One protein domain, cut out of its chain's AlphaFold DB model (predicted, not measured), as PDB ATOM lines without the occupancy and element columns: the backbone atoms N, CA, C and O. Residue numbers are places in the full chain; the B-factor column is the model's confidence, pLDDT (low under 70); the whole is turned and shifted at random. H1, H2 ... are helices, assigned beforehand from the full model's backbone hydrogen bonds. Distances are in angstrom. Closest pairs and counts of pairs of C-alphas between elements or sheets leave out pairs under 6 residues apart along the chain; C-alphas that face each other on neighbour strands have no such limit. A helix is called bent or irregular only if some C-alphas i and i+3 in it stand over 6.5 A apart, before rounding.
ATOM      1  N   LEU A 149       1.044 -40.156  -4.368       81.00
ATOM      2  CA  LEU A 149       1.528 -39.190  -5.354       81.00
ATOM      3  C   LEU A 149       0.346 -38.603  -6.138       81.00
ATOM      4  O   LEU A 149      -0.067 -39.148  -7.159       81.00
ATOM      5  N   LEU A 150      -0.191 -37.484  -5.647       82.94
ATOM      6  CA  LEU A 150      -1.223 -36.718  -6.349       82.94
ATOM      7  C   LEU A 150      -0.612 -35.789  -7.398       82.94
ATOM      8  O   LEU A 150       0.262 -34.969  -7.094       82.94
ATOM      9  N   THR A 151      -1.133 -35.873  -8.615       85.94
ATOM     10  CA  THR A 151      -0.833 -34.951  -9.711       85.94
ATOM     11  C   THR A 151      -1.428 -33.563  -9.453       85.94
ATOM     12  O   THR A 151      -2.303 -33.369  -8.604       85.94
ATOM     13  N   VAL A 152      -0.945 -32.563 -10.197       86.94
ATOM     14  CA  VAL A 152      -1.456 -31.183 -10.119       86.94
ATOM     15  C   VAL A 152      -2.945 -31.135 -10.476       86.94
ATOM     16  O   VAL A 152      -3.724 -30.524  -9.751       86.94
ATOM     17  N   ILE A 153      -3.346 -31.871 -11.516       88.12
ATOM     18  CA  ILE A 153      -4.726 -31.921 -12.017       88.12
ATOM     19  C   ILE A 153      -5.669 -32.533 -10.968       88.12
ATOM     20  O   ILE A 153      -6.740 -31.988 -10.705       88.12
ATOM     21  N   GLU A 154      -5.266 -33.624 -10.311       87.00
ATOM     22  CA  GLU A 154      -6.044 -34.252  -9.229       87.00
ATOM     23  C   GLU A 154      -6.274 -33.290  -8.059       87.00
ATOM     24  O   GLU A 154      -7.392 -33.141  -7.560       87.00
ATOM     25  N   ARG A 155      -5.220 -32.576  -7.650       86.25
ATOM     26  CA  ARG A 155      -5.291 -31.599  -6.560       86.25
ATOM     27  C   ARG A 155      -6.212 -30.430  -6.901       86.25
ATOM     28  O   ARG A 155      -7.006 -30.023  -6.053       86.25
ATOM     29  N   GLU A 156      -6.099 -29.880  -8.105       89.81
ATOM     30  CA  GLU A 156      -6.945 -28.777  -8.575       89.81
ATOM     31  C   GLU A 156      -8.412 -29.194  -8.687       89.81
ATOM     32  O   GLU A 156      -9.293 -28.450  -8.255       89.81
ATOM     33  N   THR A 157      -8.671 -30.413  -9.167       88.19
ATOM     34  CA  THR A 157     -10.021 -30.990  -9.250       88.19
ATOM     35  C   THR A 157     -10.672 -31.061  -7.868       88.19
ATOM     36  O   THR A 157     -11.759 -30.523  -7.662       88.19
ATOM     37  N   VAL A 158      -9.983 -31.650  -6.884       87.12
ATOM     38  CA  VAL A 158     -10.502 -31.747  -5.509       87.12
ATOM     39  C   VAL A 158     -10.656 -30.368  -4.873       87.12
ATOM     40  O   VAL A 158     -11.645 -30.112  -4.194       87.12
ATOM     41  N   THR A 159      -9.710 -29.457  -5.107       88.75
ATOM     42  CA  THR A 159      -9.778 -28.098  -4.553       88.75
ATOM     43  C   THR A 159     -10.989 -27.346  -5.095       88.75
ATOM     44  O   THR A 159     -11.710 -26.730  -4.316       88.75
ATOM     45  N   THR A 160     -11.256 -27.454  -6.397       89.06
ATOM     46  CA  THR A 160     -12.424 -26.841  -7.042       89.06
ATOM     47  C   THR A 160     -13.726 -27.385  -6.464       89.06
ATOM     48  O   THR A 160     -14.605 -26.603  -6.110       89.06
ATOM     49  N   ILE A 161     -13.838 -28.707  -6.295       87.19
ATOM     50  CA  ILE A 161     -15.026 -29.334  -5.695       87.19
ATOM     51  C   ILE A 161     -15.224 -28.852  -4.253       87.19
ATOM     52  O   ILE A 161     -16.326 -28.476  -3.870       87.19
ATOM     53  N   LEU A 162     -14.155 -28.812  -3.453       86.88
ATOM     54  CA  LEU A 162     -14.228 -28.365  -2.061       86.88
ATOM     55  C   LEU A 162     -14.577 -26.877  -1.931       86.88
ATOM     56  O   LEU A 162     -15.265 -26.503  -0.986       86.88
ATOM     57  N   GLN A 163     -14.122 -26.035  -2.862       90.00
ATOM     58  CA  GLN A 163     -14.443 -24.605  -2.882       90.00
ATOM     59  C   GLN A 163     -15.929 -24.339  -3.137       90.00
ATOM     60  O   GLN A 163     -16.468 -23.399  -2.564       90.00
ATOM     61  N   HIS A 164     -16.584 -25.173  -3.949       87.81
ATOM     62  CA  HIS A 164     -18.001 -25.021  -4.296       87.81
ATOM     63  C   HIS A 164     -18.925 -25.925  -3.472       87.81
ATOM     64  O   HIS A 164     -20.138 -25.847  -3.615       87.81
ATOM     65  N   PHE A 165     -18.378 -26.739  -2.565       87.56
ATOM     66  CA  PHE A 165     -19.125 -27.761  -1.828       87.56
ATOM     67  C   PHE A 165     -20.324 -27.213  -1.041       87.56
ATOM     68  O   PHE A 165     -21.309 -27.916  -0.843       87.56
ATOM     69  N   GLN A 166     -20.238 -25.973  -0.549       85.62
ATOM     70  CA  GLN A 166     -21.330 -25.357   0.206       85.62
ATOM     71  C   GLN A 166     -22.522 -24.985  -0.688       85.62
ATOM     72  O   GLN A 166     -23.662 -25.078  -0.235       85.62
ATOM     73  N   ASP A 167     -22.252 -24.569  -1.924       88.81
ATOM     74  CA  ASP A 167     -23.258 -24.051  -2.851       88.81
ATOM     75  C   ASP A 167     -23.783 -25.146  -3.795       88.81
ATOM     76  O   ASP A 167     -24.966 -25.155  -4.126       88.81
ATOM     77  N   ASP A 168     -22.918 -26.086  -4.182       85.62
ATOM     78  CA  ASP A 168     -23.218 -27.218  -5.062       85.62
ATOM     79  C   ASP A 168     -22.461 -28.479  -4.592       85.62
ATOM     80  O   ASP A 168     -21.377 -28.806  -5.093       85.62
ATOM     81  N   PRO A 169     -22.961 -29.165  -3.548       87.50
ATOM     82  CA  PRO A 169     -22.324 -30.369  -3.039       87.50
ATOM     83  C   PRO A 169     -22.477 -31.519  -4.047       87.50
ATOM     84  O   PRO A 169     -23.606 -31.873  -4.401       87.50
ATOM     85  N   PRO A 170     -21.378 -32.180  -4.454       85.62
ATOM     86  CA  PRO A 170     -21.457 -33.292  -5.387       85.62
ATOM     87  C   PRO A 170     -22.205 -34.474  -4.765       85.62
ATOM     88  O   PRO A 170     -21.980 -34.861  -3.612       85.62
ATOM     89  N   THR A 171     -23.068 -35.103  -5.552       88.75
ATOM     90  CA  THR A 171     -23.745 -36.340  -5.164       88.75
ATOM     91  C   THR A 171     -22.800 -37.538  -5.264       88.75
ATOM     92  O   THR A 171     -21.858 -37.566  -6.058       88.75
ATOM     93  N   ALA A 172     -23.087 -38.606  -4.514       82.38
ATOM     94  CA  ALA A 172     -22.303 -39.844  -4.585       82.38
ATOM     95  C   ALA A 172     -22.239 -40.435  -6.011       82.38
ATOM     96  O   ALA A 172     -21.227 -41.007  -6.409       82.38
ATOM     97  N   SER A 173     -23.304 -40.266  -6.804       86.12
ATOM     98  CA  SER A 173     -23.361 -40.718  -8.202       86.12
ATOM     99  C   SER A 173     -22.393 -39.943  -9.096       86.12
ATOM    100  O   SER A 173     -21.754 -40.538  -9.962       86.12
ATOM    101  N   GLU A 174     -22.257 -38.634  -8.880       85.31
ATOM    102  CA  GLU A 174     -21.330 -37.777  -9.627       85.31
ATOM    103  C   GLU A 174     -19.881 -38.071  -9.247       85.31
ATOM    104  O   GLU A 174     -19.040 -38.225 -10.131       85.31
ATOM    105  N   ILE A 175     -19.609 -38.258  -7.952       84.69
ATOM    106  CA  ILE A 175     -18.277 -38.628  -7.454       84.69
ATOM    107  C   ILE A 175     -17.820 -39.954  -8.072       84.69
ATOM    108  O   ILE A 175     -16.723 -40.035  -8.624       84.69
ATOM    109  N   ASN A 176     -18.685 -40.972  -8.049       85.19
ATOM    110  CA  ASN A 176     -18.365 -42.313  -8.549       85.19
ATOM    111  C   ASN A 176     -18.215 -42.390 -10.076       85.19
ATOM    112  O   ASN A 176     -17.681 -43.370 -10.590       85.19
ATOM    113  N   LYS A 177     -18.699 -41.386 -10.814       89.06
ATOM    114  CA  LYS A 177     -18.550 -41.299 -12.275       89.06
ATOM    115  C   LYS A 177     -17.407 -40.383 -12.698       89.06
ATOM    116  O   LYS A 177     -17.022 -40.409 -13.865       89.06
ATOM    117  N   HIS A 178     -16.875 -39.570 -11.787       89.00
ATOM    118  CA  HIS A 178     -15.825 -38.619 -12.111       89.00
ATOM    119  C   HIS A 178     -14.483 -39.353 -12.280       89.00
ATOM    120  O   HIS A 178     -13.936 -39.847 -11.291       89.00
ATOM    121  N   PRO A 179     -13.890 -39.391 -13.488       88.06
ATOM    122  CA  PRO A 179     -12.738 -40.251 -13.787       88.06
ATOM    123  C   PRO A 179     -11.539 -39.979 -12.867       88.06
ATOM    124  O   PRO A 179     -10.919 -40.911 -12.369       88.06
ATOM    125  N   ILE A 180     -11.279 -38.703 -12.563       87.00
ATOM    126  CA  ILE A 180     -10.189 -38.286 -11.666       87.00
ATOM    127  C   ILE A 180     -10.440 -38.729 -10.216       87.00
ATOM    128  O   ILE A 180      -9.514 -39.158  -9.539       87.00
ATOM    129  N   LEU A 181     -11.685 -38.664  -9.725       86.69
ATOM    130  CA  LEU A 181     -11.987 -39.054  -8.344       86.69
ATOM    131  C   LEU A 181     -11.959 -40.572  -8.187       86.69
ATOM    132  O   LEU A 181     -11.494 -41.065  -7.167       86.69
ATOM    133  N   VAL A 182     -12.394 -41.309  -9.210       88.56
ATOM    134  CA  VAL A 182     -12.277 -42.771  -9.255       88.56
ATOM    135  C   VAL A 182     -10.807 -43.197  -9.237       88.56
ATOM    136  O   VAL A 182     -10.436 -44.074  -8.459       88.56
ATOM    137  N   GLU A 183      -9.952 -42.548 -10.032       89.00
ATOM    138  CA  GLU A 183      -8.509 -42.817 -10.030       89.00
ATOM    139  C   GLU A 183      -7.870 -42.507  -8.665       89.00
ATOM    140  O   GLU A 183      -7.083 -43.302  -8.146       89.00
ATOM    141  N   MET A 184      -8.245 -41.386  -8.044       86.69
ATOM    142  CA  MET A 184      -7.774 -41.028  -6.705       86.69
ATOM    143  C   MET A 184      -8.231 -42.022  -5.633       86.69
ATOM    144  O   MET A 184      -7.426 -42.386  -4.773       86.69
ATOM    145  N   SER A 185      -9.485 -42.477  -5.685       86.81
ATOM    146  CA  SER A 185     -10.010 -43.507  -4.779       86.81
ATOM    147  C   SER A 185      -9.214 -44.801  -4.904       86.81
ATOM    148  O   SER A 185      -8.784 -45.354  -3.895       86.81
ATOM    149  N   TRP A 186      -8.907 -45.223  -6.133       88.25
ATOM    150  CA  TRP A 186      -8.063 -46.392  -6.362       88.25
ATOM    151  C   TRP A 186      -6.653 -46.214  -5.773       88.25
ATOM    152  O   TRP A 186      -6.165 -47.098  -5.068       88.25
ATOM    153  N   LYS A 187      -6.004 -45.058  -5.982       87.38
ATOM    154  CA  LYS A 187      -4.682 -44.764  -5.386       87.38
ATOM    155  C   LYS A 187      -4.716 -44.796  -3.854       87.38
ATOM    156  O   LYS A 187      -3.768 -45.273  -3.233       87.38
ATOM    157  N   LEU A 188      -5.799 -44.304  -3.251       86.00
ATOM    158  CA  LEU A 188      -6.005 -44.335  -1.804       86.00
ATOM    159  C   LEU A 188      -6.174 -45.763  -1.275       86.00
ATOM    160  O   LEU A 188      -5.552 -46.106  -0.271       86.00
ATOM    161  N   GLU A 189      -6.953 -46.601  -1.956       86.38
ATOM    162  CA  GLU A 189      -7.111 -48.019  -1.608       86.38
ATOM    163  C   GLU A 189      -5.781 -48.778  -1.671       86.38
ATOM    164  O   GLU A 189      -5.461 -49.543  -0.760       86.38
ATOM    165  N   GLN A 190      -4.961 -48.535  -2.697       85.94
ATOM    166  CA  GLN A 190      -3.639 -49.167  -2.790       85.94
ATOM    167  C   GLN A 190      -2.717 -48.752  -1.637       85.94
ATOM    168  O   GLN A 190      -1.983 -49.579  -1.092       85.94
ATOM    169  N   GLU A 191      -2.770 -47.486  -1.231       83.44
ATOM    170  CA  GLU A 191      -1.968 -46.991  -0.116       83.44
ATOM    171  C   GLU A 191      -2.459 -47.523   1.241       83.44
ATOM    172  O   GLU A 191      -1.640 -47.846   2.104       83.44
ATOM    173  N   LEU A 192      -3.775 -47.688   1.413       82.56
ATOM    174  CA  LEU A 192      -4.370 -48.365   2.571       82.56
ATOM    175  C   LEU A 192      -3.840 -49.796   2.699       82.56
ATOM    176  O   LEU A 192      -3.298 -50.152   3.746       82.56
ATOM    177  N   LEU A 193      -3.904 -50.571   1.613       83.69
ATOM    178  CA  LEU A 193      -3.373 -51.935   1.567       83.69
ATOM    179  C   LEU A 193      -1.865 -51.962   1.845       83.69
ATOM    180  O   LEU A 193      -1.363 -52.862   2.521       83.69
ATOM    181  N   ARG A 194      -1.109 -50.973   1.353       82.88
ATOM    182  CA  ARG A 194       0.332 -50.864   1.619       82.88
ATOM    183  C   ARG A 194       0.624 -50.635   3.101       82.88
ATOM    184  O   ARG A 194       1.587 -51.204   3.616       82.88
ATOM    185  N   ILE A 195      -0.143 -49.779   3.771       77.25
ATOM    186  CA  ILE A 195       0.037 -49.482   5.198       77.25
ATOM    187  C   ILE A 195      -0.341 -50.701   6.040       77.25
ATOM    188  O   ILE A 195       0.453 -51.110   6.884       77.25
ATOM    189  N   GLU A 196      -1.479 -51.330   5.747       77.50
ATOM    190  CA  GLU A 196      -1.942 -52.543   6.431       77.50
ATOM    191  C   GLU A 196      -0.902 -53.674   6.365       77.50
ATOM    192  O   GLU A 196      -0.566 -54.279   7.379       77.50
ATOM    193  N   ASN A 197      -0.296 -53.896   5.195       76.31
ATOM    194  CA  ASN A 197       0.704 -54.951   5.002       76.31
ATOM    195  C   ASN A 197       2.096 -54.643   5.599       76.31
ATOM    196  O   ASN A 197       2.918 -55.556   5.736       76.31
ATOM    197  N   ASN A 198       2.390 -53.379   5.931       68.38
ATOM    198  CA  ASN A 198       3.685 -52.946   6.477       68.38
ATOM    199  C   ASN A 198       3.700 -52.813   8.007       68.38
ATOM    200  O   ASN A 198       4.772 -52.646   8.592       68.38
ATOM    201  N   GLU A 199       2.544 -52.886   8.660       59.25
ATOM    202  CA  GLU A 199       2.436 -52.838  10.115       59.25
ATOM    203  C   GLU A 199       2.965 -54.153  10.733       59.25
ATOM    204  O   GLU A 199       2.426 -55.229  10.458       59.25
ATOM    205  N   PRO A 200       3.989 -54.113  11.615       53.19
ATOM    206  CA  PRO A 200       4.465 -55.297  12.343       53.19
ATOM    207  C   PRO A 200       3.355 -55.972  13.164       53.19
ATOM    208  O   PRO A 200       3.411 -57.170  13.429       53.19
ATOM    209  N   THR A 201       2.347 -55.189  13.548       50.56
ATOM    210  CA  THR A 201       1.183 -55.576  14.347       50.56
ATOM    211  C   THR A 201       0.070 -56.257  13.548       50.56
ATOM    212  O   THR A 201      -0.772 -56.902  14.161       50.56
ATOM    213  N   ALA A 202       0.061 -56.167  12.212       45.81
ATOM    214  CA  ALA A 202      -0.952 -56.808  11.360       45.81
ATOM    215  C   ALA A 202      -0.682 -58.308  11.104       45.81
ATOM    216  O   ALA A 202      -1.527 -59.011  10.560       45.81
ATOM    217  N   LYS A 203       0.503 -58.804  11.488       44.75
ATOM    218  CA  LYS A 203       0.925 -60.212  11.346       44.75
ATOM    219  C   LYS A 203       0.734 -61.058  12.614       44.75
ATOM    220  O   LYS A 203       1.256 -62.172  12.658       44.75
ATOM    221  N   LEU A 204       0.065 -60.526  13.640       34.19
ATOM    222  CA  LEU A 204      -0.210 -61.220  14.905       34.19
ATOM    223  C   LEU A 204      -1.579 -61.899  14.895       34.19
ATOM    224  O   LEU A 204      -2.558 -61.231  14.501       34.19
TER     225      LEU A 204
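Overview. This is residues 149 to 204 of the 204 residues of an uncharacterized protein of Trachymyrmex septentrionalis (UniProt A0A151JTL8). One long helix, H3, makes a shaft with a small, open head at its first end, where H1 and H2 each meet it at a wide angle and stay apart from each other. The far part of the shaft and the short H4 beyond it, residues 189 to 204, stick out as a free arm, and residues 163 to 168 also stand free, at the head. The 56 printed residues hold four named helices, in the order H1, H2, H3, H4, and no named strand; the class is all helix. The whole is only just loose, close to extended, with a radius of gyration of the C-alphas of 14.9 A, and the arm gives much of the length in spans of 47 by 23 by 19 A.

Arrangement. The longest helix is H3, residues 179 to 198. H1, residues 152 to 164, touches H3 with residues 154 to 158 alone, and H3 touches H1 with residues 180 to 184 alone. Their closest C-alphas are those of Glu 154 and Ile 180, 6.3 A apart, and their lines are only just about perpendicular, at 71 degrees. H2, residues 172 to 177, and H3 only just touch, and only at the corner by their link, with 3 pairs of C-alphas within 8 A; the closest, those of Asn 176 and Val 182, are 6.1 A apart. The lines of H2 and H3 are about perpendicular, at 83 degrees. H4, residues 200 to 203, is close to H3 but not clearly touching, with the closest C-alphas, those of Glu 196 and Ala 202, 6.6 A apart. H1 and H2 are apart, and H4 is apart from both. In H1, H2 and H3 every O i to N i+4 pair is within hydrogen-bond range; H4 is too short for such a pair, and its one O i to N i+3 pair is not within range.

Along the chain. H3 has 20 residues and runs 29.0 A from C-alpha 179 at (-12.738, -40.251, -13.787) to C-alpha 198 at (3.685, -52.946, 6.477). H1 has 13 residues and runs 18.6 A, beginning with C-alpha 152 at (-1.456, -31.183, -10.119). H2 has 6 residues and runs 8.7 A. H4 has 4 residues and is neither bent nor irregular, but only just: C-alphas 200 and 203 are 6.1 A apart.

Size, cuts and confidence. The two C-alphas farthest apart are those of Asp 167 and Leu 204, 47.2 A. Without the stretches that stand free, the body has 34 residues and spans 25 by 20 by 13 A. The printed part has no cut and ends at residue 204, the chain's last. The links H2 to H3 and H3 to H4 are tight, H1 to H2 is short, and no link is long. The mean pLDDT of the printed part is 81.6, and residues 198 to 204 are under 70.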